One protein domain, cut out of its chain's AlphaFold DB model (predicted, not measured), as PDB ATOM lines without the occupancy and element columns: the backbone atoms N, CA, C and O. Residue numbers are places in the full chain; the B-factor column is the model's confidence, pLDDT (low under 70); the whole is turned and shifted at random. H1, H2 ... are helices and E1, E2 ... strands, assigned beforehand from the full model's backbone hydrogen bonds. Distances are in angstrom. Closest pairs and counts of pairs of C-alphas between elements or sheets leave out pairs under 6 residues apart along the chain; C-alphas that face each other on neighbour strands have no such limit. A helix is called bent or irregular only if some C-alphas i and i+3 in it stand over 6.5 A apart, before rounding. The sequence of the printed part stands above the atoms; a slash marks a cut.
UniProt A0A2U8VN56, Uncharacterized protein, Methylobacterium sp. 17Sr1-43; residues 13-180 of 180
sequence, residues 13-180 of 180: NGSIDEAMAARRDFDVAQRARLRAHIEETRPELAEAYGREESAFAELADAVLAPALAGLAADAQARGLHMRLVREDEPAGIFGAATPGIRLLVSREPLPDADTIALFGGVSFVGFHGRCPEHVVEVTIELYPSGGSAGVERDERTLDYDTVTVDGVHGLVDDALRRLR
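Overview. This is residues 13 to 180 of the 180 residues of an uncharacterized protein of Methylobacterium sp. 17Sr1-43 (UniProt A0A2U8VN56). A twisted sheet of five strands is covered on one face by the bent helix H2 and by H4; the long H1 lies off the sheet and makes a V with arm H2a. The printed part has 168 residues, with four named helices and five named strands in the order H1 H2 E1 E2 H3 E3 E4 E5 H4, of mixed class. The antiparallel sheet runs E1 E2 E3 E4 E5. The whole is compact, radius of gyration of the C-alphas 16.6 A, spanning 49 by 46 by 28 A.

Along the chain. H1, residues 13 to 41, begins at C-alpha 13 (-29.379, -42.633, 8.332) and is 42.3 A long. H2, residues 43 to 76, was assigned as one helix by its hydrogen bonds but is bent, C-alphas 62 and 65 being 7.1 A apart; its arms are H2a, 43 to 62, 28.6 A, and H2b, 65 to 76. E1 is residues 81 to 86, E2 100 to 106. H3, 113 to 118, is irregular: C-alphas 114 and 117 are 7.6 A apart. E3 is 123 to 130, E4 135 to 142, E5 152 to 159. H4, 165 to 178, ends at C-alpha 178 (-18.544, -32.886, 42.301).

Arrangement. H1 touches H2a with residues 35 to 39 alone, closest C-alphas Glu 39 and Ala 46, 5.2 A, at a steep tilt of 52 degrees, opposite ways. In two layers, helices on one face of a sheet, H2a, H2b and H4 have heights over the sheet of 6.7, 8.8 and 10.1 A. H3 only grazes the sheet. E3 E4 E5 form a meander, each the antiparallel neighbour of the one before. Within hydrogen-bond range are N 83 and O 104 of hairpin E1 and E2, 3.1 A; N 103 and O 125 of E2 and E3, 2.8 A; N 126 and O 139 of E3 and E4, 2.7 A; N 138 and O 156 of E4 and E5, 2.8 A. Every O i to N i+4 pair is within range in H2a, H2b and H4, 22 of 25 in H1, and 0 of 2 in H3, where 2 of 3 O i to N i+3 pairs are.

Size, cuts and confidence. The C-alphas of Thr 41 and Ala 77, the two farthest apart, are 50.2 A apart. The printed part has no cut; the link E1 to E2 is long. Mean pLDDT of the printed part is 81.5, with residues 90 to 98 and 113 to 121 among those under 70.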
ATOM      1  N   ASN A  13     -30.142 -41.709   7.494       49.75
ATOM      2  CA  ASN A  13     -29.379 -42.633   8.332       49.75
ATOM      3  C   ASN A  13     -28.151 -43.222   7.618       49.75
ATOM      4  O   ASN A  13     -27.186 -43.561   8.288       49.75
ATOM      5  N   GLY A  14     -28.129 -43.264   6.279       51.56
ATOM      6  CA  GLY A  14     -26.927 -43.637   5.525       51.56
ATOM      7  C   GLY A  14     -25.815 -42.583   5.600       51.56
ATOM      8  O   GLY A  14     -24.665 -42.892   5.338       51.56
ATOM      9  N   SER A  15     -26.118 -41.339   6.001       71.94
ATOM     10  CA  SER A  15     -25.160 -40.224   5.914       71.94
ATOM     11  C   SER A  15     -24.324 -39.969   7.175       71.94
ATOM     12  O   SER A  15     -23.233 -39.411   7.071       71.94
ATOM     13  N   ILE A  16     -24.811 -40.362   8.358       68.81
ATOM     14  CA  ILE A  16     -24.113 -40.112   9.630       68.81
ATOM     15  C   ILE A  16     -23.176 -41.273   9.951       68.81
ATOM     16  O   ILE A  16     -21.990 -41.040  10.152       68.81
ATOM     17  N   ASP A  17     -23.664 -42.513   9.927       70.81
ATOM     18  CA  ASP A  17     -22.847 -43.685  10.267       70.81
ATOM     19  C   ASP A  17     -21.648 -43.848   9.316       70.81
ATOM     20  O   ASP A  17     -20.534 -44.135   9.760       70.81
ATOM     21  N   GLU A  18     -21.840 -43.573   8.020       74.19
ATOM     22  CA  GLU A  18     -20.763 -43.556   7.021       74.19
ATOM     23  C   GLU A  18     -19.760 -42.422   7.264       74.19
ATOM     24  O   GLU A  18     -18.549 -42.642   7.201       74.19
ATOM     25  N   ALA A  19     -20.233 -41.216   7.598       73.88
ATOM     26  CA  ALA A  19     -19.354 -40.104   7.955       73.88
ATOM     27  C   ALA A  19     -18.547 -40.407   9.230       73.88
ATOM     28  O   ALA A  19     -17.376 -40.033   9.323       73.88
ATOM     29  N   MET A  20     -19.139 -41.129  10.185       72.75
ATOM     30  CA  MET A  20     -18.473 -41.559  11.413       72.75
ATOM     31  C   MET A  20     -17.421 -42.634  11.149       72.75
ATOM     32  O   MET A  20     -16.309 -42.535  11.666       72.75
ATOM     33  N   ALA A  21     -17.730 -43.620  10.305       76.56
ATOM     34  CA  ALA A  21     -16.748 -44.601   9.852       76.56
ATOM     35  C   ALA A  21     -15.573 -43.919   9.138       76.56
ATOM     36  O   ALA A  21     -14.421 -44.134   9.512       76.56
ATOM     37  N   ALA A  22     -15.858 -43.003   8.210       77.69
ATOM     38  CA  ALA A  22     -14.832 -42.251   7.495       77.69
ATOM     39  C   ALA A  22     -13.975 -41.380   8.428       77.69
ATOM     40  O   ALA A  22     -12.765 -41.253   8.222       77.69
ATOM     41  N   ARG A  23     -14.572 -40.784   9.470       75.44
ATOM     42  CA  ARG A  23     -13.828 -40.006  10.464       75.44
ATOM     43  C   ARG A  23     -12.887 -40.885  11.286       75.44
ATOM     44  O   ARG A  23     -11.733 -40.506  11.468       75.44
ATOM     45  N   ARG A  24     -13.348 -42.059  11.729       74.75
ATOM     46  CA  ARG A  24     -12.505 -43.029  12.444       74.75
ATOM     47  C   ARG A  24     -11.348 -43.499  11.578       74.75
ATOM     48  O   ARG A  24     -10.206 -43.443  12.020       74.75
ATOM     49  N   ASP A  25     -11.621 -43.880  10.334       79.50
ATOM     50  CA  ASP A  25     -10.584 -44.300   9.390       79.50
ATOM     51  C   ASP A  25      -9.554 -43.189   9.163       79.50
ATOM     52  O   ASP A  25      -8.349 -43.446   9.103       79.50
ATOM     53  N   PHE A  26     -10.011 -41.935   9.092       80.75
ATOM     54  CA  PHE A  26      -9.127 -40.780   9.024       80.75
ATOM     55  C   PHE A  26      -8.261 -40.641  10.282       80.75
ATOM     56  O   PHE A  26      -7.050 -40.482  10.146       80.75
ATOM     57  N   ASP A  27      -8.835 -40.724  11.483       76.38
ATOM     58  CA  ASP A  27      -8.095 -40.569  12.742       76.38
ATOM     59  C   ASP A  27      -7.097 -41.733  12.962       76.38
ATOM     60  O   ASP A  27      -5.937 -41.495  13.320       76.38
ATOM     61  N   VAL A  28      -7.480 -42.974  12.627       79.06
ATOM     62  CA  VAL A  28      -6.581 -44.147  12.572       79.06
ATOM     63  C   VAL A  28      -5.424 -43.889  11.605       79.06
ATOM     64  O   VAL A  28      -4.254 -44.055  11.962       79.06
ATOM     65  N   ALA A  29      -5.729 -43.450  10.381       83.19
ATOM     66  CA  ALA A  29      -4.717 -43.185   9.365       83.19
ATOM     67  C   ALA A  29      -3.788 -42.026   9.757       83.19
ATOM     68  O   ALA A  29      -2.588 -42.090   9.487       83.19
ATOM     69  N   GLN A  30      -4.304 -40.978  10.403       81.31
ATOM     70  CA  GLN A  30      -3.499 -39.871  10.923       81.31
ATOM     71  C   GLN A  30      -2.538 -40.342  12.012       81.31
ATOM     72  O   GLN A  30      -1.352 -40.017  11.951       81.31
ATOM     73  N   ARG A  31      -3.004 -41.163  12.961       78.69
ATOM     74  CA  ARG A  31      -2.149 -41.736  14.013       78.69
ATOM     75  C   ARG A  31      -1.049 -42.618  13.423       78.69
ATOM     76  O   ARG A  31       0.110 -42.478  13.806       78.69
ATOM     77  N   ALA A  32      -1.386 -43.460  12.444       82.56
ATOM     78  CA  ALA A  32      -0.411 -44.289  11.737       82.56
ATOM     79  C   ALA A  32       0.637 -43.445  10.989       82.56
ATOM     80  O   ALA A  32       1.830 -43.727  11.071       82.56
ATOM     81  N   ARG A  33       0.212 -42.372  10.304       85.00
ATOM     82  CA  ARG A  33       1.124 -41.441   9.613       85.00
ATOM     83  C   ARG A  33       2.042 -40.707  10.581       85.00
ATOM     84  O   ARG A  33       3.225 -40.573  10.291       85.00
ATOM     85  N   LEU A  34       1.517 -40.242  11.713       81.38
ATOM     86  CA  LEU A  34       2.317 -39.572  12.734       81.38
ATOM     87  C   LEU A  34       3.360 -40.527  13.326       81.38
ATOM     88  O   LEU A  34       4.522 -40.146  13.434       81.38
ATOM     89  N   ARG A  35       2.977 -41.774  13.631       80.44
ATOM     90  CA  ARG A  35       3.917 -42.805  14.095       80.44
ATOM     91  C   ARG A  35       5.020 -43.057  13.066       80.44
ATOM     92  O   ARG A  35       6.188 -42.931  13.414       80.44
ATOM     93  N   ALA A  36       4.659 -43.312  11.808       87.19
ATOM     94  CA  ALA A  36       5.633 -43.538  10.739       87.19
ATOM     95  C   ALA A  36       6.583 -42.340  10.557       87.19
ATOM     96  O   ALA A  36       7.784 -42.510  10.369       87.19
ATOM     97  N   HIS A  37       6.063 -41.114  10.670       86.94
ATOM     98  CA  HIS A  37       6.881 -39.908  10.594       86.94
ATOM     99  C   HIS A  37       7.862 -39.781  11.768       86.94
ATOM    100  O   HIS A  37       9.004 -39.370  11.568       86.94
ATOM    101  N   ILE A  38       7.446 -40.132  12.990       84.62
ATOM    102  CA  ILE A  38       8.331 -40.139  14.165       84.62
ATOM    103  C   ILE A  38       9.403 -41.223  14.012       84.62
ATOM    104  O   ILE A  38      10.571 -40.940  14.251       84.62
ATOM    105  N   GLU A  39       9.041 -42.421  13.555       88.38
ATOM    106  CA  GLU A  39       9.990 -43.511  13.279       88.38
ATOM    107  C   GLU A  39      11.058 -43.105  12.253       88.38
ATOM    108  O   GLU A  39      12.237 -43.402  12.440       88.38
ATOM    109  N   GLU A  40      10.666 -42.384  11.200       91.19
ATOM    110  CA  GLU A  40      11.583 -41.914  10.158       91.19
ATOM    111  C   GLU A  40      12.472 -40.751  10.628       91.19
ATOM    112  O   GLU A  40      13.664 -40.711  10.322       91.19
ATOM    113  N   THR A  41      11.903 -39.781  11.350       92.31
ATOM    114  CA  THR A  41      12.599 -38.520  11.659       92.31
ATOM    115  C   THR A  41      13.288 -38.495  13.019       92.31
ATOM    116  O   THR A  41      14.214 -37.701  13.202       92.31
ATOM    117  N   ARG A  42      12.826 -39.310  13.977       88.06
ATOM    118  CA  ARG A  42      13.243 -39.321  15.391       88.06
ATOM    119  C   ARG A  42      13.111 -40.730  16.001       88.06
ATOM    120  O   ARG A  42      12.249 -40.951  16.862       88.06
ATOM    121  N   PRO A  43      13.941 -41.699  15.578       86.88
ATOM    122  CA  PRO A  43      13.842 -43.091  16.025       86.88
ATOM    123  C   PRO A  43      13.963 -43.251  17.550       86.88
ATOM    124  O   PRO A  43      13.302 -44.104  18.136       86.88
ATOM    125  N   GLU A  44      14.723 -42.389  18.226       85.56
ATOM    126  CA  GLU A  44      14.827 -42.368  19.687       85.56
ATOM    127  C   GLU A  44      13.496 -42.038  20.381       85.56
ATOM    128  O   GLU A  44      13.184 -42.602  21.434       85.56
ATOM    129  N   LEU A  45      12.682 -41.162  19.778       82.50
ATOM    130  CA  LEU A  45      11.339 -40.860  20.270       82.50
ATOM    131  C   LEU A  45      10.366 -41.988  19.943       82.50
ATOM    132  O   LEU A  45       9.501 -42.274  20.764       82.50
ATOM    133  N   ALA A  46      10.514 -42.651  18.792       84.56
ATOM    134  CA  ALA A  46       9.697 -43.812  18.451       84.56
ATOM    135  C   ALA A  46       9.897 -44.957  19.457       84.56
ATOM    136  O   ALA A  46       8.926 -45.536  19.940       84.56
ATOM    137  N   GLU A  47      11.145 -45.238  19.840       84.94
ATOM    138  CA  GLU A  47      11.446 -46.236  20.866       84.94
ATOM    139  C   GLU A  47      10.912 -45.840  22.249       84.94
ATOM    140  O   GLU A  47      10.355 -46.680  22.959       84.94
ATOM    141  N   ALA A  48      11.076 -44.573  22.651       83.44
ATOM    142  CA  ALA A  48      10.534 -44.073  23.916       83.44
ATOM    143  C   ALA A  48       9.006 -44.181  23.953       83.44
ATOM    144  O   ALA A  48       8.446 -44.656  24.940       83.44
ATOM    145  N   TYR A  49       8.353 -43.829  22.849       83.12
ATOM    146  CA  TYR A  49       6.912 -43.923  22.694       83.12
ATOM    147  C   TYR A  49       6.416 -45.374  22.722       83.12
ATOM    148  O   TYR A  49       5.422 -45.664  23.379       83.12
ATOM    149  N   GLY A  50       7.121 -46.311  22.080       84.00
ATOM    150  CA  GLY A  50       6.778 -47.737  22.138       84.00
ATOM    151  C   GLY A  50       6.905 -48.334  23.547       84.00
ATOM    152  O   GLY A  50       6.077 -49.152  23.953       84.00
ATOM    153  N   ARG A  51       7.911 -47.898  24.321       85.62
ATOM    154  CA  ARG A  51       8.039 -48.277  25.739       85.62
ATOM    155  C   ARG A  51       6.894 -47.716  26.576       85.62
ATOM    156  O   ARG A  51       6.316 -48.465  27.355       85.62
ATOM    157  N   GLU A  52       6.559 -46.443  26.384       86.88
ATOM    158  CA  GLU A  52       5.429 -45.803  27.063       86.88
ATOM    159  C   GLU A  52       4.105 -46.502  26.728       86.88
ATOM    160  O   GLU A  52       3.323 -46.804  27.620       86.88
ATOM    161  N   GLU A  53       3.873 -46.825  25.453       85.69
ATOM    162  CA  GLU A  53       2.672 -47.538  25.008       85.69
ATOM    163  C   GLU A  53       2.538 -48.908  25.669       85.69
ATOM    164  O   GLU A  53       1.455 -49.260  26.134       85.69
ATOM    165  N   SER A  54       3.642 -49.648  25.773       88.88
ATOM    166  CA  SER A  54       3.656 -50.956  26.435       88.88
ATOM    167  C   SER A  54       3.397 -50.829  27.938       88.88
ATOM    168  O   SER A  54       2.551 -51.537  28.478       88.88
ATOM    169  N   ALA A  55       4.077 -49.892  28.607       90.12
ATOM    170  CA  ALA A  55       3.919 -49.658  30.042       90.12
ATOM    171  C   ALA A  55       2.495 -49.202  30.396       90.12
ATOM    172  O   ALA A  55       1.901 -49.693  31.359       90.12
ATOM    173  N   PHE A  56       1.917 -48.298  29.600       91.38
ATOM    174  CA  PHE A  56       0.537 -47.868  29.785       91.38
ATOM    175  C   PHE A  56      -0.453 -48.997  29.524       91.38
ATOM    176  O   PHE A  56      -1.402 -49.132  30.287       91.38
ATOM    177  N   ALA A  57      -0.249 -49.820  28.491       90.25
ATOM    178  CA  ALA A  57      -1.123 -50.960  28.219       90.25
ATOM    179  C   ALA A  57      -1.136 -51.954  29.392       90.25
ATOM    180  O   ALA A  57      -2.208 -52.368  29.833       90.25
ATOM    181  N   GLU A  58       0.034 -52.267  29.959       92.62
ATOM    182  CA  GLU A  58       0.142 -53.117  31.149       92.62
ATOM    183  C   GLU A  58      -0.602 -52.517  32.351       92.62
ATOM    184  O   GLU A  58      -1.395 -53.207  32.997       92.62
ATOM    185  N   LEU A  59      -0.402 -51.224  32.631       94.44
ATOM    186  CA  LEU A  59      -1.111 -50.523  33.704       94.44
ATOM    187  C   LEU A  59      -2.628 -50.478  33.459       94.44
ATOM    188  O   LEU A  59      -3.427 -50.663  34.384       94.44
ATOM    189  N   ALA A  60      -3.032 -50.225  32.217       93.12
ATOM    190  CA  ALA A  60      -4.425 -50.133  31.827       93.12
ATOM    191  C   ALA A  60      -5.140 -51.466  32.045       93.12
ATOM    192  O   ALA A  60      -6.213 -51.486  32.647       93.12
ATOM    193  N   ASP A  61      -4.533 -52.574  31.629       92.88
ATOM    194  CA  ASP A  61      -5.129 -53.904  31.745       92.88
ATOM    195  C   ASP A  61      -5.109 -54.428  33.185       92.88
ATOM    196  O   ASP A  61      -6.074 -55.053  33.631       92.88
ATOM    197  N   ALA A  62      -4.035 -54.160  33.934       93.88
ATOM    198  CA  ALA A  62      -3.872 -54.674  35.290       93.88
ATOM    199  C   ALA A  62      -4.628 -53.859  36.353       93.88
ATOM    200  O   ALA A  62      -5.090 -54.431  37.341       93.88
ATOM    201  N   VAL A  63      -4.741 -52.536  36.178       95.31
ATOM    202  CA  VAL A  63      -5.243 -51.621  37.218       95.31
ATOM    203  C   VAL A  63      -6.433 -50.801  36.735       95.31
ATOM    204  O   VAL A  63      -7.503 -50.879  37.340       95.31
ATOM    205  N   LEU A  64      -6.276 -50.016  35.663       94.81
ATOM    206  CA  LEU A  64      -7.276 -49.003  35.297       94.81
ATOM    207  C   LEU A  64      -8.587 -49.635  34.820       94.81
ATOM    208  O   LEU A  64      -9.647 -49.324  35.358       94.81
ATOM    209  N   ALA A  65      -8.544 -50.538  33.840       92.19
ATOM    210  CA  ALA A  65      -9.743 -51.136  33.264       92.19
ATOM    211  C   ALA A  65     -10.553 -51.940  34.300       92.19
ATOM    212  O   ALA A  65     -11.759 -51.694  34.396       92.19
ATOM    213  N   PRO A  66      -9.952 -52.811  35.141       91.94
ATOM    214  CA  PRO A  66     -10.688 -53.479  36.215       91.94
ATOM    215  C   PRO A  66     -11.286 -52.499  37.234       91.94
ATOM    216  O   PRO A  66     -12.451 -52.646  37.612       91.94
ATOM    217  N   ALA A  67     -10.525 -51.481  37.658       93.56
ATOM    218  CA  ALA A  67     -10.988 -50.501  38.638       93.56
ATOM    219  C   ALA A  67     -12.181 -49.689  38.113       93.56
ATOM    220  O   ALA A  67     -13.195 -49.564  38.804       93.56
ATOM    221  N   LEU A  68     -12.081 -49.181  36.881       92.81
ATOM    222  CA  LEU A  68     -13.121 -48.380  36.235       92.81
ATOM    223  C   LEU A  68     -14.354 -49.218  35.871       92.81
ATOM    224  O   LEU A  68     -15.476 -48.735  36.015       92.81
ATOM    225  N   ALA A  69     -14.177 -50.476  35.455       87.94
ATOM    226  CA  ALA A  69     -15.291 -51.386  35.196       87.94
ATOM    227  C   ALA A  69     -16.090 -51.696  36.472       87.94
ATOM    228  O   ALA A  69     -17.322 -51.695  36.435       87.94
ATOM    229  N   GLY A  70     -15.406 -51.896  37.607       85.81
ATOM    230  CA  GLY A  70     -16.057 -52.068  38.910       85.81
ATOM    231  C   GLY A  70     -16.907 -50.855  39.299       85.81
ATOM    232  O   GLY A  70     -18.081 -50.995  39.634       85.81
ATOM    233  N   LEU A  71     -16.353 -49.649  39.147       87.19
ATOM    234  CA  LEU A  71     -17.066 -48.396  39.423       87.19
ATOM    235  C   LEU A  71     -18.275 -48.185  38.505       87.19
ATOM    236  O   LEU A  71     -19.328 -47.739  38.965       87.19
ATOM    237  N   ALA A  72     -18.143 -48.508  37.217       83.94
ATOM    238  CA  ALA A  72     -19.235 -48.379  36.259       83.94
ATOM    239  C   ALA A  72     -20.433 -49.266  36.637       83.94
ATOM    240  O   ALA A  72     -21.579 -48.820  36.537       83.94
ATOM    241  N   ALA A  73     -20.179 -50.487  37.123       79.81
ATOM    242  CA  ALA A  73     -21.225 -51.384  37.612       79.81
ATOM    243  C   ALA A  73     -21.940 -50.809  38.851       79.81
ATOM    244  O   ALA A  73     -23.173 -50.796  38.910       79.81
ATOM    245  N   ASP A  74     -21.184 -50.257  39.803       76.81
ATOM    246  CA  ASP A  74     -21.730 -49.680  41.037       76.81
ATOM    247  C   ASP A  74     -22.507 -48.376  40.802       76.81
ATOM    248  O   ASP A  74     -23.481 -48.071  41.499       76.81
ATOM    249  N   ALA A  75     -22.097 -47.579  39.819       75.50
ATOM    250  CA  ALA A  75     -22.716 -46.295  39.527       75.50
ATOM    251  C   ALA A  75     -24.016 -46.406  38.722       75.50
ATOM    252  O   ALA A  75     -24.913 -45.578  38.912       75.50
ATOM    253  N   GLN A  76     -24.170 -47.449  37.896       70.81
ATOM    254  CA  GLN A  76     -25.454 -47.760  37.258       70.81
ATOM    255  C   GLN A  76     -26.557 -47.974  38.301       70.81
ATOM    256  O   GLN A  76     -27.669 -47.474  38.138       70.81
ATOM    257  N   ALA A  77     -26.234 -48.603  39.437       67.38
ATOM    258  CA  ALA A  77     -27.168 -48.752  40.554       67.38
ATOM    259  C   ALA A  77     -27.582 -47.410  41.198       67.38
ATOM    260  O   ALA A  77     -28.578 -47.346  41.917       67.38
ATOM    261  N   ARG A  78     -26.839 -46.327  40.934       73.00
ATOM    262  CA  ARG A  78     -27.086 -44.965  41.439       73.00
ATOM    263  C   ARG A  78     -27.736 -44.046  40.394       73.00
ATOM    264  O   ARG A  78     -27.840 -42.848  40.640       73.00
ATOM    265  N   GLY A  79     -28.172 -44.588  39.254       78.19
ATOM    266  CA  GLY A  79     -28.826 -43.825  38.184       78.19
ATOM    267  C   GLY A  79     -27.869 -42.993  37.327       78.19
ATOM    268  O   GLY A  79     -28.309 -42.059  36.665       78.19
ATOM    269  N   LEU A  80     -26.570 -43.305  37.351       84.94
ATOM    270  CA  LEU A  80     -25.587 -42.721  36.444       84.94
ATOM    271  C   LEU A  80     -25.319 -43.676  35.283       84.94
ATOM    272  O   LEU A  80     -25.201 -44.887  35.463       84.94
ATOM    273  N   HIS A  81     -25.166 -43.115  34.093       87.31
ATOM    274  CA  HIS A  81     -24.698 -43.839  32.926       87.31
ATOM    275  C   HIS A  81     -23.190 -43.664  32.812       87.31
ATOM    276  O   HIS A  81     -22.681 -42.543  32.763       87.31
ATOM    277  N   MET A  82     -22.482 -44.789  32.779       89.06
ATOM    278  CA  MET A  82     -21.034 -44.816  32.639       89.06
ATOM    279  C   MET A  82     -20.610 -45.680  31.471       89.06
ATOM    280  O   MET A  82     -21.233 -46.707  31.188       89.06
ATOM    281  N   ARG A  83     -19.530 -45.268  30.811       87.25
ATOM    282  CA  ARG A  83     -18.897 -46.052  29.756       87.25
ATOM    283  C   ARG A  83     -17.390 -45.918  29.814       87.25
ATOM    284  O   ARG A  83     -16.864 -44.812  29.868       87.25
ATOM    285  N   LEU A  84     -16.722 -47.060  29.743       88.94
ATOM    286  CA  LEU A  84     -15.289 -47.136  29.534       88.94
ATOM    287  C   LEU A  84     -14.988 -47.014  28.038       88.94
ATOM    288  O   LEU A  84     -15.602 -47.710  27.231       88.94
ATOM    289  N   VAL A  85     -14.060 -46.137  27.679       84.81
ATOM    290  CA  VAL A  85     -13.551 -45.969  26.316       84.81
ATOM    291  C   VAL A  85     -12.043 -46.116  26.359       84.81
ATOM    292  O   VAL A  85     -11.379 -45.370  27.081       84.81
ATOM    293  N   ARG A  86     -11.501 -47.059  25.588       85.50
ATOM    294  CA  ARG A  86     -10.057 -47.190  25.417       85.50
ATOM    295  C   ARG A  86      -9.625 -46.529  24.113       85.50
ATOM    296  O   ARG A  86     -10.191 -46.790  23.059       85.50
ATOM    297  N   GLU A  87      -8.642 -45.643  24.189       79.56
ATOM    298  CA  GLU A  87      -8.170 -44.841  23.052       79.56
ATOM    299  C   GLU A  87      -7.103 -45.557  22.208       79.56
ATOM    300  O   GLU A  87      -6.566 -44.990  21.252       79.56
ATOM    301  N   ASP A  88      -6.777 -46.798  22.573       72.56
ATOM    302  CA  ASP A  88      -6.042 -47.771  21.763       72.56
ATOM    303  C   ASP A  88      -6.977 -48.591  20.846       72.56
ATOM    304  O   ASP A  88      -6.515 -49.160  19.856       72.56
ATOM    305  N   GLU A  89      -8.288 -48.601  21.106       71.62
ATOM    306  CA  GLU A  89      -9.284 -49.253  20.258       71.62
ATOM    307  C   GLU A  89      -9.799 -48.317  19.152       71.62
ATOM    308  O   GLU A  89     -10.025 -47.129  19.406       71.62
ATOM    309  N   PRO A  90     -10.090 -48.827  17.936       60.97
ATOM    310  CA  PRO A  90     -10.569 -48.006  16.818       60.97
ATOM    311  C   PRO A  90     -11.803 -47.148  17.138       60.97
ATOM    312  O   PRO A  90     -11.954 -46.056  16.593       60.97
ATOM    313  N   ALA A  91     -12.676 -47.630  18.028       57.12
ATOM    314  CA  ALA A  91     -13.887 -46.934  18.458       57.12
ATOM    315  C   ALA A  91     -13.624 -45.781  19.446       57.12
ATOM    316  O   ALA A  91     -14.472 -44.908  19.609       57.12
ATOM    317  N   GLY A  92     -12.467 -45.767  20.116       53.84
ATOM    318  CA  GLY A  92     -12.137 -44.805  21.168       53.84
ATOM    319  C   GLY A  92     -11.062 -43.784  20.809       53.84
ATOM    320  O   GLY A  92     -10.780 -42.913  21.634       53.84
ATOM    321  N   ILE A  93     -10.472 -43.861  19.609       61.66
ATOM    322  CA  ILE A  93      -9.423 -42.932  19.164       61.66
ATOM    323  C   ILE A  93      -9.943 -41.494  19.223       61.66
ATOM    324  O   ILE A  93     -10.889 -41.117  18.532       61.66
ATOM    325  N   PHE A  94      -9.282 -40.676  20.037       60.34
ATOM    326  CA  PHE A  94      -9.531 -39.248  20.142       60.34
ATOM    327  C   PHE A  94      -8.190 -38.516  20.252       60.34
ATOM    328  O   PHE A  94      -7.377 -38.829  21.112       60.34
ATOM    329  N   GLY A  95      -7.946 -37.538  19.376       56.00
ATOM    330  CA  GLY A  95      -6.719 -36.738  19.413       56.00
ATOM    331  C   GLY A  95      -5.450 -37.467  18.946       56.00
ATOM    332  O   GLY A  95      -5.496 -38.474  18.237       56.00
ATOM    333  N   ALA A  96      -4.294 -36.887  19.278       45.12
ATOM    334  CA  ALA A  96      -2.994 -37.320  18.779       45.12
ATOM    335  C   ALA A  96      -2.273 -38.238  19.781       45.12
ATOM    336  O   ALA A  96      -1.834 -37.787  20.828       45.12
ATOM    337  N   ALA A  97      -2.106 -39.501  19.381       51.41
ATOM    338  CA  ALA A  97      -0.981 -40.379  19.716       51.41
ATOM    339  C   ALA A  97      -0.511 -40.423  21.181       51.41
ATOM    340  O   ALA A  97       0.686 -40.354  21.427       51.41
ATOM    341  N   THR A  98      -1.417 -40.628  22.133       62.16
ATOM    342  CA  THR A  98      -1.061 -41.218  23.431       62.16
ATOM    343  C   THR A  98      -2.044 -42.338  23.758       62.16
ATOM    344  O   THR A  98      -3.229 -42.217  23.443       62.16
ATOM    345  N   PRO A  99      -1.586 -43.472  24.306       71.62
ATOM    346  CA  PRO A  99      -2.488 -44.492  24.825       71.62
ATOM    347  C   PRO A  99      -3.272 -43.896  26.002       71.62
ATOM    348  O   PRO A  99      -2.726 -43.144  26.812       71.62
ATOM    349  N   GLY A 100      -4.563 -44.195  26.073       87.00
ATOM    350  CA  GLY A 100      -5.434 -43.579  27.061       87.00
ATOM    351  C   GLY A 100      -6.679 -44.398  27.337       87.00
ATOM    352  O   GLY A 100      -7.113 -45.207  26.514       87.00
ATOM    353  N   ILE A 101      -7.260 -44.184  28.509       88.94
ATOM    354  CA  ILE A 101      -8.532 -44.773  28.909       88.94
ATOM    355  C   ILE A 101      -9.390 -43.710  29.586       88.94
ATOM    356  O   ILE A 101      -8.932 -42.983  30.466       88.94
ATOM    357  N   ARG A 102     -10.648 -43.600  29.162       89.31
ATOM    358  CA  ARG A 102     -11.623 -42.651  29.699       89.31
ATOM    359  C   ARG A 102     -12.800 -43.389  30.305       89.31
ATOM    360  O   ARG A 102     -13.404 -44.244  29.660       89.31
ATOM    361  N   LEU A 103     -13.173 -43.003  31.517       90.44
ATOM    362  CA  LEU A 103     -14.481 -43.292  32.083       90.44
ATOM    363  C   LEU A 103     -15.386 -42.093  31.831       90.44
ATOM    364  O   LEU A 103     -15.235 -41.038  32.442       90.44
ATOM    365  N   LEU A 104     -16.327 -42.272  30.917       89.31
ATOM    366  CA  LEU A 104     -17.364 -41.302  30.615       89.31
ATOM    367  C   LEU A 104     -18.486 -41.422  31.635       89.31
ATOM    368  O   LEU A 104     -18.862 -42.531  32.018       89.31
ATOM    369  N   VAL A 105     -19.032 -40.281  32.038       87.88
ATOM    370  CA  VAL A 105     -20.057 -40.168  33.070       87.88
ATOM    371  C   VAL A 105     -21.148 -39.217  32.593       87.88
ATOM    372  O   VAL A 105     -20.886 -38.086  32.185       87.88
ATOM    373  N   SER A 106     -22.393 -39.672  32.681       85.44
ATOM    374  CA  SER A 106     -23.570 -38.863  32.381       85.44
ATOM    375  C   SER A 106     -24.741 -39.233  33.286       85.44
ATOM    376  O   SER A 106     -24.825 -40.340  33.819       85.44
ATOM    377  N   ARG A 107     -25.663 -38.284  33.460       81.19
ATOM    378  CA  ARG A 107     -26.983 -38.526  34.065       81.19
ATOM    379  C   ARG A 107     -28.001 -39.035  33.045       81.19
ATOM    380  O   ARG A 107     -29.003 -39.624  33.426       81.19
ATOM    381  N   GLU A 108     -27.735 -38.818  31.764       83.62
ATOM    382  CA  GLU A 108     -28.545 -39.302  30.650       83.62
ATOM    383  C   GLU A 108     -27.859 -40.499  29.980       83.62
ATOM    384  O   GLU A 108     -26.629 -40.618  30.071       83.62
ATOM    385  N   PRO A 109     -28.612 -41.388  29.307       83.06
ATOM    386  CA  PRO A 109     -28.033 -42.494  28.559       83.06
ATOM    387  C   PRO A 109     -26.899 -42.028  27.649       83.06
ATOM    388  O   PRO A 109     -27.062 -41.102  26.855       83.06
ATOM    389  N   LEU A 110     -25.739 -42.671  27.779       80.31
ATOM    390  CA  LEU A 110     -24.595 -42.350  26.938       80.31
ATOM    391  C   LEU A 110     -24.828 -42.889  25.518       80.31
ATOM    392  O   LEU A 110     -25.154 -44.073  25.372       80.31
ATOM    393  N   PRO A 111     -24.622 -42.061  24.481       71.69
ATOM    394  CA  PRO A 111     -24.714 -42.486  23.088       71.69
ATOM    395  C   PRO A 111     -23.577 -43.462  22.792       71.69
ATOM    396  O   PRO A 111     -22.554 -43.388  23.469       71.69
ATOM    397  N   ASP A 112     -23.737 -44.391  21.844       72.81
ATOM    398  CA  ASP A 112     -22.753 -45.445  21.539       72.81
ATOM    399  C   ASP A 112     -21.323 -44.910  21.386       72.81
ATOM    400  O   ASP A 112     -21.131 -43.768  20.968       72.81
ATOM    401  N   ALA A 113     -20.320 -45.720  21.762       65.62
ATOM    402  CA  ALA A 113     -18.911 -45.300  21.794       65.62
ATOM    403  C   ALA A 113     -18.491 -44.634  20.473       65.62
ATOM    404  O   ALA A 113     -17.890 -43.563  20.476       65.62
ATOM    405  N   ASP A 114     -18.971 -45.200  19.367       63.91
ATOM    406  CA  ASP A 114     -18.762 -44.747  17.993       63.91
ATOM    407  C   ASP A 114     -19.301 -43.344  17.681       63.91
ATOM    408  O   ASP A 114     -18.936 -42.774  16.657       63.91
ATOM    409  N   THR A 115     -20.165 -42.792  18.536       66.69
ATOM    410  CA  THR A 115     -20.842 -41.494  18.365       66.69
ATOM    411  C   THR A 115     -20.473 -40.473  19.437       66.69
ATOM    412  O   THR A 115     -20.844 -39.303  19.332       66.69
ATOM    413  N   ILE A 116     -19.687 -40.874  20.443       67.25
ATOM    414  CA  ILE A 116     -19.400 -40.047  21.617       67.25
ATOM    415  C   ILE A 116     -18.690 -38.733  21.269       67.25
ATOM    416  O   ILE A 116     -18.941 -37.708  21.893       67.25
ATOM    417  N   ALA A 117     -17.847 -38.742  20.231       61.81
ATOM    418  CA  ALA A 117     -17.083 -37.577  19.794       61.81
ATOM    419  C   ALA A 117     -17.961 -36.422  19.268       61.81
ATOM    420  O   ALA A 117     -17.479 -35.297  19.152       61.81
ATOM    421  N   LEU A 118     -19.234 -36.687  18.951       58.88
ATOM    422  CA  LEU A 118     -20.195 -35.678  18.492       58.88
ATOM    423  C   LEU A 118     -20.932 -34.983  19.641       58.88
ATOM    424  O   LEU A 118     -21.505 -33.910  19.448       58.88
ATOM    425  N   PHE A 119     -20.911 -35.576  20.833       60.44
ATOM    426  CA  PHE A 119     -21.538 -35.009  22.014       60.44
ATOM    427  C   PHE A 119     -20.483 -34.234  22.798       60.44
ATOM    428  O   PHE A 119     -19.793 -34.764  23.667       60.44
ATOM    429  N   GLY A 120     -20.352 -32.943  22.483       58.16
ATOM    430  CA  GLY A 120     -19.718 -32.013  23.415       58.16
ATOM    431  C   GLY A 120     -20.507 -32.010  24.727       58.16
ATOM    432  O   GLY A 120     -21.735 -32.052  24.696       58.16
ATOM    433  N   GLY A 121     -19.830 -31.968  25.873       68.62
ATOM    434  CA  GLY A 121     -20.526 -31.894  27.162       68.62
ATOM    435  C   GLY A 121     -20.614 -33.176  27.983       68.62
ATOM    436  O   GLY A 121     -21.345 -33.199  28.972       68.62
ATOM    437  N   VAL A 122     -19.902 -34.243  27.608       81.75
ATOM    438  CA  VAL A 122     -19.856 -35.474  28.410       81.75
ATOM    439  C   VAL A 122     -18.768 -35.353  29.468       81.75
ATOM    440  O   VAL A 122     -17.609 -35.091  29.149       81.75
ATOM    441  N   SER A 123     -19.141 -35.570  30.731       87.69
ATOM    442  CA  SER A 123     -18.166 -35.573  31.820       87.69
ATOM    443  C   SER A 123     -17.279 -36.806  31.721       87.69
ATOM    444  O   SER A 123     -17.769 -37.887  31.393       87.69
ATOM    445  N   PHE A 124     -15.992 -36.684  32.020       89.19
ATOM    446  CA  PHE A 124     -15.093 -37.826  32.011       89.19
ATOM    447  C   PHE A 124     -13.972 -37.724  33.039       89.19
ATOM    448  O   PHE A 124     -13.576 -36.641  33.465       89.19
ATOM    449  N   VAL A 125     -13.450 -38.897  33.389       91.69
ATOM    450  CA  VAL A 125     -12.155 -39.078  34.044       91.69
ATOM    451  C   VAL A 125     -11.276 -39.865  33.077       91.69
ATOM    452  O   VAL A 125     -11.606 -40.995  32.722       91.69
ATOM    453  N   GLY A 126     -10.206 -39.247  32.595       92.06
ATOM    454  CA  GLY A 126      -9.271 -39.788  31.618       92.06
ATOM    455  C   GLY A 126      -7.905 -40.029  32.237       92.06
ATOM    456  O   GLY A 126      -7.457 -39.232  33.056       92.06
ATOM    457  N   PHE A 127      -7.271 -41.120  31.833       92.94
ATOM    458  CA  PHE A 127      -5.901 -41.476  32.173       92.94
ATOM    459  C   PHE A 127      -5.134 -41.667  30.869       92.94
ATOM    460  O   PHE A 127      -5.585 -42.432  30.014       92.94
ATOM    461  N   HIS A 128      -3.991 -41.006  30.724       89.88
ATOM    462  CA  HIS A 128      -3.198 -41.002  29.496       89.88
ATOM    463  C   HIS A 128      -1.717 -41.180  29.819       89.88
ATOM    464  O   HIS A 128      -1.188 -40.506  30.700       89.88
ATOM    465  N   GLY A 129      -1.039 -42.085  29.114       88.69
ATOM    466  CA  GLY A 129       0.412 -42.245  29.232       88.69
ATOM    467  C   GLY A 129       1.126 -41.081  28.552       88.69
ATOM    468  O   GLY A 129       0.862 -40.796  27.379       88.69
ATOM    469  N   ARG A 130       2.017 -40.394  29.270       85.06
ATOM    470  CA  ARG A 130       2.704 -39.203  28.771       85.06
ATOM    471  C   ARG A 130       4.183 -39.478  28.511       85.06
ATOM    472  O   ARG A 130       5.008 -39.555  29.421       85.06
ATOM    473  N   CYS A 131       4.514 -39.558  27.226       76.75
ATOM    474  CA  CYS A 131       5.884 -39.657  26.734       76.75
ATOM    475  C   CYS A 131       6.472 -38.259  26.459       76.75
ATOM    476  O   CYS A 131       5.809 -37.460  25.791       76.75
ATOM    477  N   PRO A 132       7.747 -37.995  26.815       74.00
ATOM    478  CA  PRO A 132       8.723 -38.905  27.434       74.00
ATOM    479  C   PRO A 132       8.764 -38.857  28.970       74.00
ATOM    480  O   PRO A 132       9.662 -39.443  29.564       74.00
ATOM    481  N   GLU A 133       7.863 -38.119  29.614       83.81
ATOM    482  CA  GLU A 133       7.917 -37.865  31.055       83.81
ATOM    483  C   GLU A 133       7.680 -39.113  31.923       83.81
ATOM    484  O   GLU A 133       8.016 -39.071  33.103       83.81
ATOM    485  N   HIS A 134       7.180 -40.216  31.350       86.50
ATOM    486  CA  HIS A 134       6.924 -41.485  32.042       86.50
ATOM    487  C   HIS A 134       5.998 -41.309  33.249       86.50
ATOM    488  O   HIS A 134       6.249 -41.809  34.346       86.50
ATOM    489  N   VAL A 135       4.906 -40.583  33.021       91.44
ATOM    490  CA  VAL A 135       3.847 -40.331  34.000       91.44
ATOM    491  C   VAL A 135       2.490 -40.632  33.385       91.44
ATOM    492  O   VAL A 135       2.316 -40.599  32.166       91.44
ATOM    493  N   VAL A 136       1.509 -40.870  34.246       92.31
ATOM    494  CA  VAL A 136       0.103 -40.925  33.867       92.31
ATOM    495  C   VAL A 136      -0.502 -39.546  34.073       92.31
ATOM    496  O   VAL A 136      -0.599 -39.052  35.197       92.31
ATOM    497  N   GLU A 137      -0.915 -38.913  32.984       92.88
ATOM    498  CA  GLU A 137      -1.734 -37.711  33.024       92.88
ATOM    499  C   GLU A 137      -3.179 -38.102  33.339       92.88
ATOM    500  O   GLU A 137      -3.756 -38.981  32.702       92.88
ATOM    501  N   VAL A 138      -3.757 -37.462  34.349       93.31
ATOM    502  CA  VAL A 138      -5.152 -37.625  34.742       93.31
ATOM    503  C   VAL A 138      -5.884 -36.341  34.408       93.31
ATOM    504  O   VAL A 138      -5.574 -35.286  34.964       93.31
ATOM    505  N   THR A 139      -6.880 -36.448  33.538       91.69
ATOM    506  CA  THR A 139      -7.758 -35.341  33.158       91.69
ATOM    507  C   THR A 139      -9.165 -35.621  33.651       91.69
ATOM    508  O   THR A 139      -9.759 -36.640  33.314       91.69
ATOM    509  N   ILE A 140      -9.729 -34.703  34.423       91.75
ATOM    510  CA  ILE A 140     -11.121 -34.736  34.859       91.75
ATOM    511  C   ILE A 140     -11.816 -33.534  34.237       91.75
ATOM    512  O   ILE A 140     -11.427 -32.394  34.486       91.75
ATOM    513  N   GLU A 141     -12.858 -33.780  33.455       90.06
ATOM    514  CA  GLU A 141     -13.698 -32.731  32.886       90.06
ATOM    515  C   GLU A 141     -15.148 -33.011  33.266       90.06
ATOM    516  O   GLU A 141     -15.686 -34.063  32.932       90.06
ATOM    517  N   LEU A 142     -15.774 -32.104  34.010       89.25
ATOM    518  CA  LEU A 142     -17.120 -32.276  34.548       89.25
ATOM    519  C   LEU A 142     -18.056 -31.213  33.982       89.25
ATOM    520  O   LEU A 142     -17.724 -30.029  33.949       89.25
ATOM    521  N   TYR A 143     -19.256 -31.647  33.608       86.38
ATOM    522  CA  TYR A 143     -20.342 -30.834  33.068       86.38
ATOM    523  C   TYR A 143     -21.576 -30.943  33.985       86.38
ATOM    524  O   TYR A 143     -22.533 -31.647  33.648       86.38
ATOM    525  N   PRO A 144     -21.599 -30.267  35.154       74.94
ATOM    526  CA  PRO A 144     -22.654 -30.444  36.163       74.94
ATOM    527  C   PRO A 144     -24.055 -30.064  35.656       74.94
ATOM    528  O   PRO A 144     -25.059 -30.636  36.077       74.94
ATOM    529  N   SER A 145     -24.112 -29.099  34.734       70.00
ATOM    530  CA  SER A 145     -25.337 -28.517  34.170       70.00
ATOM    531  C   SER A 145     -25.707 -29.055  32.778       70.00
ATOM    532  O   SER A 145     -26.630 -28.526  32.161       70.00
ATOM    533  N   GLY A 146     -25.002 -30.070  32.260       59.59
ATOM    534  CA  GLY A 146     -25.299 -30.678  30.950       59.59
ATOM    535  C   GLY A 146     -24.991 -29.798  29.728       59.59
ATOM    536  O   GLY A 146     -25.424 -30.107  28.623       59.59
ATOM    537  N   GLY A 147     -24.247 -28.701  29.903       60.00
ATOM    538  CA  GLY A 147     -23.804 -27.810  28.826       60.00
ATOM    539  C   GLY A 147     -22.417 -27.228  29.105       60.00
ATOM    540  O   GLY A 147     -21.924 -27.313  30.225       60.00
ATOM    541  N   SER A 148     -21.786 -26.614  28.101       58.09
ATOM    542  CA  SER A 148     -20.401 -26.103  28.176       58.09
ATOM    543  C   SER A 148     -20.187 -24.911  29.121       58.09
ATOM    544  O   SER A 148     -19.050 -24.512  29.370       58.09
ATOM    545  N   ALA A 149     -21.260 -24.340  29.674       55.59
ATOM    546  CA  ALA A 149     -21.181 -23.317  30.708       55.59
ATOM    547  C   ALA A 149     -20.977 -23.966  32.089       55.59
ATOM    548  O   ALA A 149     -21.818 -24.743  32.543       55.59
ATOM    549  N   GLY A 150     -19.881 -23.607  32.766       63.41
ATOM    550  CA  GLY A 150     -19.554 -24.134  34.095       63.41
ATOM    551  C   GLY A 150     -18.779 -25.454  34.082       63.41
ATOM    552  O   GLY A 150     -18.890 -26.212  35.041       63.41
ATOM    553  N   VAL A 151     -18.012 -25.725  33.017       79.88
ATOM    554  CA  VAL A 151     -17.075 -26.858  32.978       79.88
ATOM    555  C   VAL A 151     -16.066 -26.740  34.105       79.88
ATOM    556  O   VAL A 151     -15.362 -25.735  34.217       79.88
ATOM    557  N   GLU A 152     -15.978 -27.792  34.906       86.31
ATOM    558  CA  GLU A 152     -14.912 -27.946  35.879       86.31
ATOM    559  C   GLU A 152     -13.847 -28.856  35.279       86.31
ATOM    560  O   GLU A 152     -14.130 -30.002  34.931       86.31
ATOM    561  N   ARG A 153     -12.628 -28.337  35.139       89.75
ATOM    562  CA  ARG A 153     -11.491 -29.080  34.602       89.75
ATOM    563  C   ARG A 153     -10.393 -29.171  35.644       89.75
ATOM    564  O   ARG A 153     -10.074 -28.181  36.300       89.75
ATOM    565  N   ASP A 154      -9.837 -30.358  35.784       91.75
ATOM    566  CA  ASP A 154      -8.765 -30.671  36.715       91.75
ATOM    567  C   ASP A 154      -7.783 -31.610  36.017       91.75
ATOM    568  O   ASP A 154      -8.178 -32.616  35.430       91.75
ATOM    569  N   GLU A 155      -6.512 -31.234  36.040       92.31
ATOM    570  CA  GLU A 155      -5.419 -31.958  35.407       92.31
ATOM    571  C   GLU A 155      -4.323 -32.182  36.435       92.31
ATOM    572  O   GLU A 155      -3.903 -31.259  37.141       92.31
ATOM    573  N   ARG A 156      -3.840 -33.416  36.511       93.06
ATOM    574  CA  ARG A 156      -2.748 -33.793  37.406       93.06
ATOM    575  C   ARG A 156      -1.936 -34.922  36.802       93.06
ATOM    576  O   ARG A 156      -2.419 -35.650  35.946       93.06
ATOM    577  N   THR A 157      -0.716 -35.092  37.280       94.00
ATOM    578  CA  THR A 157       0.158 -36.193  36.881       94.00
ATOM    579  C   THR A 157       0.383 -37.138  38.052       94.00
ATOM    580  O   THR A 157       0.430 -36.713  39.207       94.00
ATOM    581  N   LEU A 158       0.479 -38.427  37.744       94.38
ATOM    582  CA  LEU A 158       0.786 -39.500  38.681       94.38
ATOM    583  C   LEU A 158       1.992 -40.281  38.165       94.38
ATOM    584  O   LEU A 158       2.087 -40.556  36.968       94.38
ATOM    585  N   ASP A 159       2.874 -40.691  39.066       94.62
ATOM    586  CA  ASP A 159       3.913 -41.659  38.724       94.62
ATOM    587  C   ASP A 159       3.260 -43.033  38.502       94.62
ATOM    588  O   ASP A 159       2.326 -43.403  39.221       94.62
ATOM    589  N   TYR A 160       3.733 -43.796  37.512       92.19
ATOM    590  CA  TYR A 160       3.147 -45.094  37.134       92.19
ATOM    591  C   TYR A 160       2.985 -46.062  38.314       92.19
ATOM    592  O   TYR A 160       1.972 -46.751  38.420       92.19
ATOM    593  N   ASP A 161       3.964 -46.100  39.213       92.25
ATOM    594  CA  ASP A 161       3.992 -46.973  40.389       92.25
ATOM    595  C   ASP A 161       3.031 -46.536  41.508       92.25
ATOM    596  O   ASP A 161       2.703 -47.328  42.393       92.25
ATOM    597  N   THR A 162       2.541 -45.296  41.457       94.31
ATOM    598  CA  THR A 162       1.550 -44.765  42.403       94.31
ATOM    599  C   THR A 162       0.108 -45.008  41.959       94.31
ATOM    600  O   THR A 162      -0.822 -44.850  42.760       94.31
ATOM    601  N   VAL A 163      -0.109 -45.420  40.704       95.38
ATOM    602  CA  VAL A 163      -1.445 -45.708  40.174       95.38
ATOM    603  C   VAL A 163      -1.929 -47.053  40.708       95.38
ATOM    604  O   VAL A 163      -1.503 -48.126  40.289       95.38
ATOM    605  N   THR A 164      -2.863 -46.986  41.651       95.44
ATOM    606  CA  THR A 164      -3.459 -48.149  42.321       95.44
ATOM    607  C   THR A 164      -4.972 -48.172  42.132       95.44
ATOM    608  O   THR A 164      -5.582 -47.138  41.860       95.44
ATOM    609  N   VAL A 165      -5.596 -49.340  42.327       94.06
ATOM    610  CA  VAL A 165      -7.063 -49.490  42.269       94.06
ATOM    611  C   VAL A 165      -7.752 -48.522  43.237       94.06
ATOM    612  O   VAL A 165      -8.628 -47.771  42.818       94.06
ATOM    613  N   ASP A 166      -7.300 -48.470  44.493       93.62
ATOM    614  CA  ASP A 166      -7.867 -47.580  45.516       93.62
ATOM    615  C   ASP A 166      -7.686 -46.098  45.156       93.62
ATOM    616  O   ASP A 166      -8.589 -45.286  45.363       93.62
ATOM    617  N   GLY A 167      -6.535 -45.734  44.578       94.06
ATOM    618  CA  GLY A 167      -6.280 -44.377  44.096       94.06
ATOM    619  C   GLY A 167      -7.223 -43.975  42.961       94.06
ATOM    620  O   GLY A 167      -7.807 -42.892  42.994       94.06
ATOM    621  N   VAL A 168      -7.428 -44.868  41.989       94.75
ATOM    622  CA  VAL A 168      -8.380 -44.673  40.883       94.75
ATOM    623  C   VAL A 168      -9.806 -44.538  41.416       94.75
ATOM    624  O   VAL A 168     -10.522 -43.621  41.012       94.75
ATOM    625  N   HIS A 169     -10.210 -45.396  42.357       93.31
ATOM    626  CA  HIS A 169     -11.514 -45.308  43.019       93.31
ATOM    627  C   HIS A 169     -11.703 -43.971  43.725       93.31
ATOM    628  O   HIS A 169     -12.710 -43.307  43.493       93.31
ATOM    629  N   GLY A 170     -10.712 -43.523  44.497       92.75
ATOM    630  CA  GLY A 170     -10.755 -42.231  45.178       92.75
ATOM    631  C   GLY A 170     -10.892 -41.044  44.221       92.75
ATOM    632  O   GLY A 170     -11.677 -40.132  44.490       92.75
ATOM    633  N   LEU A 171     -10.171 -41.064  43.094       93.00
ATOM    634  CA  LEU A 171     -10.261 -40.027  42.059       93.00
ATOM    635  C   LEU A 171     -11.650 -39.978  41.422       93.00
ATOM    636  O   LEU A 171     -12.245 -38.904  41.317       93.00
ATOM    637  N   VAL A 172     -12.182 -41.135  41.022       91.75
ATOM    638  CA  VAL A 172     -13.507 -41.199  40.399       91.75
ATOM    639  C   VAL A 172     -14.589 -40.820  41.406       91.75
ATOM    640  O   VAL A 172     -15.432 -39.988  41.092       91.75
ATOM    641  N   ASP A 173     -14.558 -41.332  42.635       90.94
ATOM    642  CA  ASP A 173     -15.548 -40.983  43.658       90.94
ATOM    643  C   ASP A 173     -15.544 -39.488  44.010       90.94
ATOM    644  O   ASP A 173     -16.596 -38.918  44.314       90.94
ATOM    645  N   ASP A 174     -14.386 -38.824  43.979       91.00
ATOM    646  CA  ASP A 174     -14.305 -37.368  44.125       91.00
ATOM    647  C   ASP A 174     -14.971 -36.633  42.958       91.00
ATOM    648  O   ASP A 174     -15.836 -35.780  43.180       91.00
ATOM    649  N   ALA A 175     -14.668 -37.037  41.723       89.75
ATOM    650  CA  ALA A 175     -15.299 -36.495  40.523       89.75
ATOM    651  C   ALA A 175     -16.831 -36.680  40.543       89.75
ATOM    652  O   ALA A 175     -17.591 -35.747  40.280       89.75
ATOM    653  N   LEU A 176     -17.314 -37.859  40.943       86.81
ATOM    654  CA  LEU A 176     -18.747 -38.147  41.046       86.81
ATOM    655  C   LEU A 176     -19.444 -37.344  42.144       86.81
ATOM    656  O   LEU A 176     -20.627 -37.028  42.009       86.81
ATOM    657  N   ARG A 177     -18.747 -37.010  43.238       87.50
ATOM    658  CA  ARG A 177     -19.287 -36.120  44.278       87.50
ATOM    659  C   ARG A 177     -19.432 -34.687  43.774       87.50
ATOM    660  O   ARG A 177     -20.408 -34.041  44.146       87.50
ATOM    661  N   ARG A 178     -18.513 -34.222  42.926       85.75
ATOM    662  CA  ARG A 178     -18.544 -32.886  42.301       85.75
ATOM    663  C   ARG A 178     -19.638 -32.743  41.241       85.75
ATOM    664  O   ARG A 178     -20.163 -31.654  41.052       85.75
ATOM    665  N   LEU A 179     -20.048 -33.846  40.612       79.56
ATOM    666  CA  LEU A 179     -21.181 -33.882  39.681       79.56
ATOM    667  C   LEU A 179     -22.567 -33.825  40.348       79.56
ATOM    668  O   LEU A 179     -23.558 -33.909  39.623       79.56
ATOM    669  N   ARG A 180     -22.684 -33.764  41.684       68.12
ATOM    670  CA  ARG A 180     -23.977 -33.775  42.398       68.12
ATOM    671  C   ARG A 180     -24.671 -32.420  42.399       68.12
ATOM    672  O   ARG A 180     -24.041 -31.433  42.818       68.12
TER     673      ARG A 180